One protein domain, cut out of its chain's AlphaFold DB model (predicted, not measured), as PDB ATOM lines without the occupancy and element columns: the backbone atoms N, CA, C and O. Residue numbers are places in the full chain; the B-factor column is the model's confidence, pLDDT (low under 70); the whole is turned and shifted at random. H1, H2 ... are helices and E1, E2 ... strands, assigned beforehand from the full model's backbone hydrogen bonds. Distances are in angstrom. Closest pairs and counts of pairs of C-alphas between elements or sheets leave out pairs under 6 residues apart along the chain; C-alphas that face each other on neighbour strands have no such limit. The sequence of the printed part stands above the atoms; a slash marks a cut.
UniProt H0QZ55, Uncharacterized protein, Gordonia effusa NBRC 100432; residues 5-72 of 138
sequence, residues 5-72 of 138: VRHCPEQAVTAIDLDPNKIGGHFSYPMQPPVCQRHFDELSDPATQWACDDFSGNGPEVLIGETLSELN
ATOM      1  N   VAL A   5     279.843 183.089 365.093       83.56
ATOM      2  CA  VAL A   5     278.584 183.751 365.450       83.56
ATOM      3  C   VAL A   5     278.851 185.235 365.675       83.56
ATOM      4  O   VAL A   5     279.768 185.606 366.419       83.56
ATOM      5  N   ARG A   6     278.066 186.081 365.010       84.25
ATOM      6  CA  ARG A   6     278.186 187.529 365.117       84.25
ATOM      7  C   ARG A   6     277.923 187.978 366.557       84.25
ATOM      8  O   ARG A   6     277.059 187.444 367.244       84.25
ATOM      9  N   HIS A   7     278.720 188.941 367.025       83.94
ATOM     10  CA  HIS A   7     278.666 189.494 368.388       83.94
ATOM     11  C   HIS A   7     278.771 188.457 369.522       83.94
ATOM     12  O   HIS A   7     278.370 188.747 370.645       83.94
ATOM     13  N   CYS A   8     279.329 187.265 369.276       85.56
ATOM     14  CA  CYS A   8     279.552 186.260 370.317       85.56
ATOM     15  C   CYS A   8     280.900 186.494 371.032       85.56
ATOM     16  O   CYS A   8     281.946 186.261 370.425       85.56
ATOM     17  N   PRO A   9     280.918 186.914 372.315       81.94
ATOM     18  CA  PRO A   9     282.162 187.086 373.070       81.94
ATOM     19  C   PRO A   9     282.680 185.767 373.667       81.94
ATOM     20  O   PRO A   9     283.803 185.710 374.162       81.94
ATOM     21  N   GLU A  10     281.850 184.723 373.672       86.06
ATOM     22  CA  GLU A  10     282.162 183.435 374.282       86.06
ATOM     23  C   GLU A  10     283.099 182.602 373.406       86.06
ATOM     24  O   GLU A  10     283.043 182.636 372.174       86.06
ATOM     25  N   GLN A  11     283.948 181.808 374.058       85.81
ATOM     26  CA  GLN A  11     284.825 180.874 373.368       85.81
ATOM     27  C   GLN A  11     284.002 179.746 372.737       85.81
ATOM     28  O   GLN A  11     283.116 179.171 373.371       85.81
ATOM     29  N   ALA A  12     284.320 179.406 371.489       85.75
ATOM     30  CA  ALA A  12     283.713 178.259 370.841       85.75
ATOM     31  C   ALA A  12     284.160 176.949 371.502       85.75
ATOM     32  O   ALA A  12     285.339 176.769 371.817       85.75
ATOM     33  N   VAL A  13     283.213 176.033 371.680       87.12
ATOM     34  CA  VAL A  13     283.428 174.740 372.350       87.12
ATOM     35  C   VAL A  13     283.105 173.553 371.447       87.12
ATOM     36  O   VAL A  13     283.597 172.455 371.687       87.12
ATOM     37  N   THR A  14     282.307 173.764 370.400       88.25
ATOM     38  CA  THR A  14     281.872 172.719 369.464       88.25
ATOM     39  C   THR A  14     281.615 173.307 368.078       88.25
ATOM     40  O   THR A  14     281.534 174.523 367.939       88.25
ATOM     41  N   ALA A  15     281.492 172.465 367.054       86.94
ATOM     42  CA  ALA A  15     281.027 172.858 365.726       86.94
ATOM     43  C   ALA A  15     279.653 172.234 365.465       86.94
ATOM     44  O   ALA A  15     279.397 171.105 365.886       86.94
ATOM     45  N   ILE A  16     278.784 172.962 364.773       84.81
ATOM     46  CA  ILE A  16     277.441 172.500 364.410       84.81
ATOM     47  C   ILE A  16     277.264 172.571 362.902       84.81
ATOM     48  O   ILE A  16     277.676 173.551 362.298       84.81
ATOM     49  N   ASP A  17     276.670 171.543 362.301       82.50
ATOM     50  CA  ASP A  17     276.280 171.576 360.893       82.50
ATOM     51  C   ASP A  17     274.953 172.321 360.756       82.50
ATOM     52  O   ASP A  17     273.911 171.807 361.163       82.50
ATOM     53  N   LEU A  18     275.007 173.548 360.239       76.69
ATOM     54  CA  LEU A  18     273.826 174.398 360.073       76.69
ATOM     55  C   LEU A  18     272.958 173.983 358.878       76.69
ATOM     56  O   LEU A  18     271.772 174.296 358.853       76.69
ATOM     57  N   ASP A  19     273.516 173.258 357.904       71.44
ATOM     58  CA  ASP A  19     272.787 172.787 356.721       71.44
ATOM     59  C   ASP A  19     273.039 171.287 356.476       71.44
ATOM     60  O   ASP A  19     273.610 170.891 355.452       71.44
ATOM     61  N   PRO A  20     272.592 170.411 357.400       69.50
ATOM     62  CA  PRO A  20     272.863 168.975 357.326       69.50
ATOM     63  C   PRO A  20     272.209 168.317 356.105       69.50
ATOM     64  O   PRO A  20     272.678 167.289 355.613       69.50
ATOM     65  N   ASN A  21     271.133 168.919 355.591       64.81
ATOM     66  CA  ASN A  21     270.430 168.443 354.405       64.81
ATOM     67  C   ASN A  21     270.999 169.027 353.103       64.81
ATOM     68  O   ASN A  21     270.543 168.630 352.029       64.81
ATOM     69  N   LYS A  22     271.981 169.940 353.180       62.41
ATOM     70  CA  LYS A  22     272.551 170.668 352.034       62.41
ATOM     71  C   LYS A  22     271.474 171.294 351.151       62.41
ATOM     72  O   LYS A  22     271.604 171.334 349.927       62.41
ATOM     73  N   ILE A  23     270.381 171.714 351.782       54.44
ATOM     74  CA  ILE A  23     269.230 172.319 351.110       54.44
ATOM     75  C   ILE A  23     269.542 173.746 350.669       54.44
ATOM     76  O   ILE A  23     268.806 174.291 349.851       54.44
ATOM     77  N   GLY A  24     270.656 174.307 351.144       45.19
ATOM     78  CA  GLY A  24     271.103 175.638 350.804       45.19
ATOM     79  C   GLY A  24     270.277 176.681 351.543       45.19
ATOM     80  O   GLY A  24     269.157 177.006 351.160       45.19
ATOM     81  N   GLY A  25     270.886 177.303 352.553       45.81
ATOM     82  CA  GLY A  25     270.718 178.750 352.700       45.81
ATOM     83  C   GLY A  25     271.295 179.445 351.461       45.81
ATOM     84  O   GLY A  25     271.975 178.798 350.670       45.81
ATOM     85  N   HIS A  26     271.046 180.744 351.284       46.59
ATOM     86  CA  HIS A  26     271.367 181.545 350.087       46.59
ATOM     87  C   HIS A  26     272.756 181.329 349.432       46.59
ATOM     88  O   HIS A  26     272.934 181.714 348.276       46.59
ATOM     89  N   PHE A  27     273.711 180.677 350.105       47.09
ATOM     90  CA  PHE A  27     274.996 180.278 349.552       47.09
ATOM     91  C   PHE A  27     275.449 178.880 350.018       47.09
ATOM     92  O   PHE A  27     275.451 178.552 351.202       47.09
ATOM     93  N   SER A  28     275.881 178.049 349.066       41.59
ATOM     94  CA  SER A  28     276.409 176.695 349.270       41.59
ATOM     95  C   SER A  28     277.845 176.720 349.819       41.59
ATOM     96  O   SER A  28     278.810 176.581 349.061       41.59
ATOM     97  N   TYR A  29     278.003 176.900 351.129       52.47
ATOM     98  CA  TYR A  29     279.299 176.840 351.820       52.47
ATOM     99  C   TYR A  29     279.321 175.711 352.863       52.47
ATOM    100  O   TYR A  29     278.265 175.290 353.320       52.47
ATOM    101  N   PRO A  30     280.493 175.177 353.257       54.00
ATOM    102  CA  PRO A  30     280.570 174.203 354.346       54.00
ATOM    103  C   PRO A  30     280.205 174.878 355.683       54.00
ATOM    104  O   PRO A  30     281.028 175.567 356.286       54.00
ATOM    105  N   MET A  31     278.955 174.703 356.124       67.31
ATOM    106  CA  MET A  31     278.339 175.431 357.241       67.31
ATOM    107  C   MET A  31     278.569 174.765 358.599       67.31
ATOM    108  O   MET A  31     277.626 174.518 359.344       67.31
ATOM    109  N   GLN A  32     279.831 174.487 358.931       80.38
ATOM    110  CA  GLN A  32     280.206 173.959 360.246       80.38
ATOM    111  C   GLN A  32     280.940 175.003 361.105       80.38
ATOM    112  O   GLN A  32     282.129 174.827 361.395       80.38
ATOM    113  N   PRO A  33     280.298 176.133 361.473       80.19
ATOM    114  CA  PRO A  33     280.931 177.136 362.311       80.19
ATOM    115  C   PRO A  33     281.184 176.580 363.719       80.19
ATOM    116  O   PRO A  33     280.311 175.924 364.299       80.19
ATOM    117  N   PRO A  34     282.358 176.858 364.308       84.62
ATOM    118  CA  PRO A  34     282.550 176.689 365.737       84.62
ATOM    119  C   PRO A  34     281.666 177.682 366.519       84.62
ATOM    120  O   PRO A  34     281.688 178.887 366.265       84.62
ATOM    121  N   VAL A  35     280.906 177.178 367.492       87.75
ATOM    122  CA  VAL A  35     279.941 177.917 368.320       87.75
ATOM    123  C   VAL A  35     280.199 177.689 369.819       87.75
ATOM    124  O   VAL A  35     280.794 176.684 370.223       87.75
ATOM    125  N   CYS A  36     279.781 178.634 370.666       90.75
ATOM    126  CA  CYS A  36     279.730 178.422 372.118       90.75
ATOM    127  C   CYS A  36     278.538 177.518 372.495       90.75
ATOM    128  O   CYS A  36     277.651 177.292 371.670       90.75
ATOM    129  N   GLN A  37     278.494 177.022 373.737       89.81
ATOM    130  CA  GLN A  37     277.430 176.106 374.178       89.81
ATOM    131  C   GLN A  37     276.036 176.729 374.025       89.81
ATOM    132  O   GLN A  37     275.126 176.076 373.533       89.81
ATOM    133  N   ARG A  38     275.890 178.019 374.355       90.62
ATOM    134  CA  ARG A  38     274.612 178.733 374.245       90.62
ATOM    135  C   ARG A  38     274.051 178.713 372.821       90.62
ATOM    136  O   ARG A  38     272.891 178.378 372.627       90.62
ATOM    137  N   HIS A  39     274.873 179.059 371.831       89.88
ATOM    138  CA  HIS A  39     274.438 179.067 370.432       89.88
ATOM    139  C   HIS A  39     274.266 177.653 369.876       89.88
ATOM    140  O   HIS A  39     273.436 177.457 369.001       89.88
ATOM    141  N   PHE A  40     275.015 176.667 370.377       89.88
ATOM    142  CA  PHE A  40     274.760 175.268 370.037       89.88
ATOM    143  C   PHE A  40     273.356 174.838 370.477       89.88
ATOM    144  O   PHE A  40     272.623 174.258 369.680       89.88
ATOM    145  N   ASP A  41     272.980 175.146 371.720       89.94
ATOM    146  CA  ASP A  41     271.664 174.804 372.265       89.94
ATOM    147  C   ASP A  41     270.545 175.516 371.484       89.94
ATOM    148  O   ASP A  41     269.542 174.893 371.143       89.94
ATOM    149  N   GLU A  42     270.747 176.791 371.134       88.12
ATOM    150  CA  GLU A  42     269.806 177.587 370.335       88.12
ATOM    151  C   GLU A  42     269.646 177.044 368.905       88.12
ATOM    152  O   GLU A  42     268.530 176.822 368.443       88.12
ATOM    153  N   LEU A  43     270.751 176.766 368.208       85.94
ATOM    154  CA  LEU A  43     270.746 176.262 366.828       85.94
ATOM    155  C   LEU A  43     270.341 174.787 366.710       85.94
ATOM    156  O   LEU A  43     270.072 174.312 365.608       85.94
ATOM    157  N   SER A  44     270.304 174.055 367.824       86.31
ATOM    158  CA  SER A  44     269.778 172.687 367.858       86.31
ATOM    159  C   SER A  44     268.249 172.648 367.775       86.31
ATOM    160  O   SER A  44     267.688 171.597 367.458       86.31
ATOM    161  N   ASP A  45     267.565 173.764 368.048       84.44
ATOM    162  CA  ASP A  45     266.131 173.894 367.810       84.44
ATOM    163  C   ASP A  45     265.873 174.156 366.312       84.44
ATOM    164  O   ASP A  45     266.318 175.177 365.781       84.44
ATOM    165  N   PRO A  46     265.132 173.283 365.601       76.62
ATOM    166  CA  PRO A  46     264.814 173.484 364.186       76.62
ATOM    167  C   PRO A  46     263.950 174.726 363.912       76.62
ATOM    168  O   PRO A  46     263.827 175.130 362.755       76.62
ATOM    169  N   ALA A  47     263.319 175.315 364.931       79.06
ATOM    170  CA  ALA A  47     262.580 176.568 364.798       79.06
ATOM    171  C   ALA A  47     263.496 177.804 364.785       79.06
ATOM    172  O   ALA A  47     263.059 178.879 364.365       79.06
ATOM    173  N   THR A  48     264.750 177.669 365.223       81.50
ATOM    174  CA  THR A  48     265.704 178.777 365.265       81.50
ATOM    175  C   THR A  48     266.080 179.205 363.857       81.50
ATOM    176  O   THR A  48     266.676 178.462 363.076       81.50
ATOM    177  N   GLN A  49     265.761 180.457 363.543       78.88
ATOM    178  CA  GLN A  49     266.194 181.081 362.307       78.88
ATOM    179  C   GLN A  49     267.660 181.498 362.420       78.88
ATOM    180  O   GLN A  49     268.083 182.110 363.405       78.88
ATOM    181  N   TRP A  50     268.417 181.211 361.369       81.06
ATOM    182  CA  TRP A  50     269.805 181.618 361.232       81.06
ATOM    183  C   TRP A  50     270.106 181.950 359.769       81.06
ATOM    184  O   TRP A  50     269.393 181.535 358.854       81.06
ATOM    185  N   ALA A  51     271.164 182.720 359.554       76.81
ATOM    186  CA  ALA A  51     271.683 183.038 358.234       76.81
ATOM    187  C   ALA A  51     273.191 183.282 358.315       76.81
ATOM    188  O   ALA A  51     273.736 183.538 359.387       76.81
ATOM    189  N   CYS A  52     273.870 183.176 357.179       75.31
ATOM    190  CA  CYS A  52     275.308 183.379 357.075       75.31
ATOM    191  C   CYS A  52     275.573 184.604 356.193       75.31
ATOM    192  O   CYS A  52     275.216 184.583 355.020       75.31
ATOM    193  N   ASP A  53     276.193 185.643 356.753       75.44
ATOM    194  CA  ASP A  53     276.637 186.840 356.028       75.44
ATOM    195  C   ASP A  53     278.111 186.694 355.650       75.44
ATOM    196  O   ASP A  53     278.989 186.713 356.516       75.44
ATOM    197  N   ASP A  54     278.393 186.547 354.362       68.75
ATOM    198  CA  ASP A  54     279.739 186.512 353.791       68.75
ATOM    199  C   ASP A  54     280.153 187.834 353.113       68.75
ATOM    200  O   ASP A  54     281.305 187.971 352.686       68.75
ATOM    201  N   PHE A  55     279.270 188.838 353.078       61.97
ATOM    202  CA  PHE A  55     279.491 190.124 352.406       61.97
ATOM    203  C   PHE A  55     280.038 191.221 353.323       61.97
ATOM    204  O   PHE A  55     280.534 192.235 352.830       61.97
ATOM    205  N   SER A  56     280.025 191.024 354.644       61.47
ATOM    206  CA  SER A  56     280.500 192.018 355.626       61.47
ATOM    207  C   SER A  56     282.001 192.369 355.562       61.47
ATOM    208  O   SER A  56     282.482 193.187 356.347       61.47
ATOM    209  N   GLY A  57     282.781 191.760 354.660       61.00
ATOM    210  CA  GLY A  57     284.226 191.990 354.511       61.00
ATOM    211  C   GLY A  57     285.087 191.395 355.635       61.00
ATOM    212  O   GLY A  57     286.307 191.329 355.497       61.00
ATOM    213  N   ASN A  58     284.466 190.898 356.709       65.88
ATOM    214  CA  ASN A  58     285.121 190.252 357.853       65.88
ATOM    215  C   ASN A  58     285.150 188.715 357.745       65.88
ATOM    216  O   ASN A  58     285.537 188.028 358.693       65.88
ATOM    217  N   GLY A  59     284.784 188.182 356.576       69.44
ATOM    218  CA  GLY A  59     284.551 186.760 356.355       69.44
ATOM    219  C   GLY A  59     283.129 186.335 356.746       69.44
ATOM    220  O   GLY A  59     282.340 187.177 357.166       69.44
ATOM    221  N   PRO A  60     282.799 185.041 356.590       73.50
ATOM    222  CA  PRO A  60     281.469 184.525 356.893       73.50
ATOM    223  C   PRO A  60     281.140 184.651 358.385       73.50
ATOM    224  O   PRO A  60     281.921 184.206 359.232       73.50
ATOM    225  N   GLU A  61     279.987 185.225 358.712       82.06
ATOM    226  CA  GLU A  61     279.471 185.333 360.076       82.06
ATOM    227  C   GLU A  61     278.058 184.753 360.169       82.06
ATOM    228  O   GLU A  61     277.221 184.995 359.306       82.06
ATOM    229  N   VAL A  62     277.783 183.993 361.232       83.56
ATOM    230  CA  VAL A  62     276.442 183.460 361.502       83.56
ATOM    231  C   VAL A  62     275.645 184.494 362.278       83.56
ATOM    232  O   VAL A  62     276.065 184.925 363.354       83.56
ATOM    233  N   LEU A  63     274.479 184.843 361.756       84.25
ATOM    234  CA  LEU A  63     273.464 185.631 362.432       84.25
ATOM    235  C   LEU A  63     272.367 184.687 362.908       84.25
ATOM    236  O   LEU A  63     271.937 183.801 362.170       84.25
ATOM    237  N   ILE A  64     271.938 184.873 364.148       82.81
ATOM    238  CA  ILE A  64     270.961 184.035 364.842       82.81
ATOM    239  C   ILE A  64     269.942 184.958 365.513       82.81
ATOM    240  O   ILE A  64     270.317 185.998 366.075       82.81
ATOM    241  N   GLY A  65     268.659 184.608 365.419       80.31
ATOM    242  CA  GLY A  65     267.580 185.347 366.076       80.31
ATOM    243  C   GLY A  65     267.556 186.830 365.688       80.31
ATOM    244  O   GLY A  65     267.531 187.175 364.510       80.31
ATOM    245  N   GLU A  66     267.597 187.725 366.676       76.50
ATOM    246  CA  GLU A  66     267.467 189.177 366.464       76.50
ATOM    247  C   GLU A  66     268.573 189.780 365.581       76.50
ATOM    248  O   GLU A  66     268.340 190.763 364.867       76.50
ATOM    249  N   THR A  67     269.765 189.170 365.572       80.75
ATOM    250  CA  THR A  67     270.892 189.650 364.752       80.75
ATOM    251  C   THR A  67     270.643 189.472 363.258       80.75
ATOM    252  O   THR A  67     271.251 190.182 362.467       80.75
ATOM    253  N   LEU A  68     269.698 188.618 362.842       78.81
ATOM    254  CA  LEU A  68     269.323 188.454 361.431       78.81
ATOM    255  C   LEU A  68     268.906 189.767 360.763       78.81
ATOM    256  O   LEU A  68     269.153 189.964 359.575       78.81
ATOM    257  N   SER A  69     268.320 190.684 361.533       75.69
ATOM    258  CA  SER A  69     267.937 192.006 361.039       75.69
ATOM    259  C   SER A  69     269.124 192.819 360.488       75.69
ATOM    260  O   SER A  69     268.925 193.693 359.639       75.69
ATOM    261  N   GLU A  70     270.357 192.505 360.899       81.25
ATOM    262  CA  GLU A  70     271.586 193.173 360.456       81.25
ATOM    263  C   GLU A  70     272.007 192.819 359.025       81.25
ATOM    264  O   GLU A  70     272.786 193.568 358.436       81.25
ATOM    265  N   LEU A  71     271.480 191.738 358.437       75.56
ATOM    266  CA  LEU A  71     271.713 191.406 357.024       75.56
ATOM    267  C   LEU A  71     271.246 192.521 356.084       75.56
ATOM    268  O   LEU A  71     271.761 192.669 354.982       75.56
ATOM    269  N   ASN A  72     270.244 193.301 356.513       74.31
ATOM    270  CA  ASN A  72     269.542 194.266 355.666       74.31
ATOM    271  C   ASN A  72     269.066 193.645 354.331       74.31
ATOM    272  O   ASN A  72     268.975 194.313 353.299       74.31
TER     273      ASN A  72
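This is residues 5 to 72 of the 138 residues of an uncharacterized protein of Gordonia effusa NBRC 100432 (UniProt H0QZ55). The model has little regular structure: a small two-stranded hairpin, E1 and E2, has the short helix H2 packed on it, while a long unnamed stretch, residues 5 to 36, loops over the side away from H2 and leads into H1. The printed part has 68 residues, 22 in named elements, in the order H1, E1, E2, H2; the class is mixed. It is compact, with a radius of gyration of the C-alphas of 11.3 A, and rounded, spanning 27 by 25 by 20 A.

E1, residues 50 to 53, and E2, residues 61 to 64, form an antiparallel hairpin at 154 degrees; N 51 and O 63 are 2.9 A apart, within hydrogen-bond range. The closest C-alphas of E1 and H2, residues 65 to 71, are those of Trp 50 and Gly 65, 6.5 A. H1, residues 37 to 43, and H2 are apart. Every O i to N i+4 pair is within hydrogen-bond range in H1; in H2 0 of 3 are, beside 4 of 4 O i to N i+3 pairs. Residues 14 to 15 pair antiparallel with 34 to 35.

E1 measures 10.1 A and E2 9.8 A, H1 9.9 A and H2 11.7 A. C-alpha 37 stands at (277.430, 176.106, 374.178), C-alpha 71 at (271.713, 191.406, 357.024).

The printed part has no cut and no long link; residues 20 to 31 and 54 to 59 are under pLDDT 70.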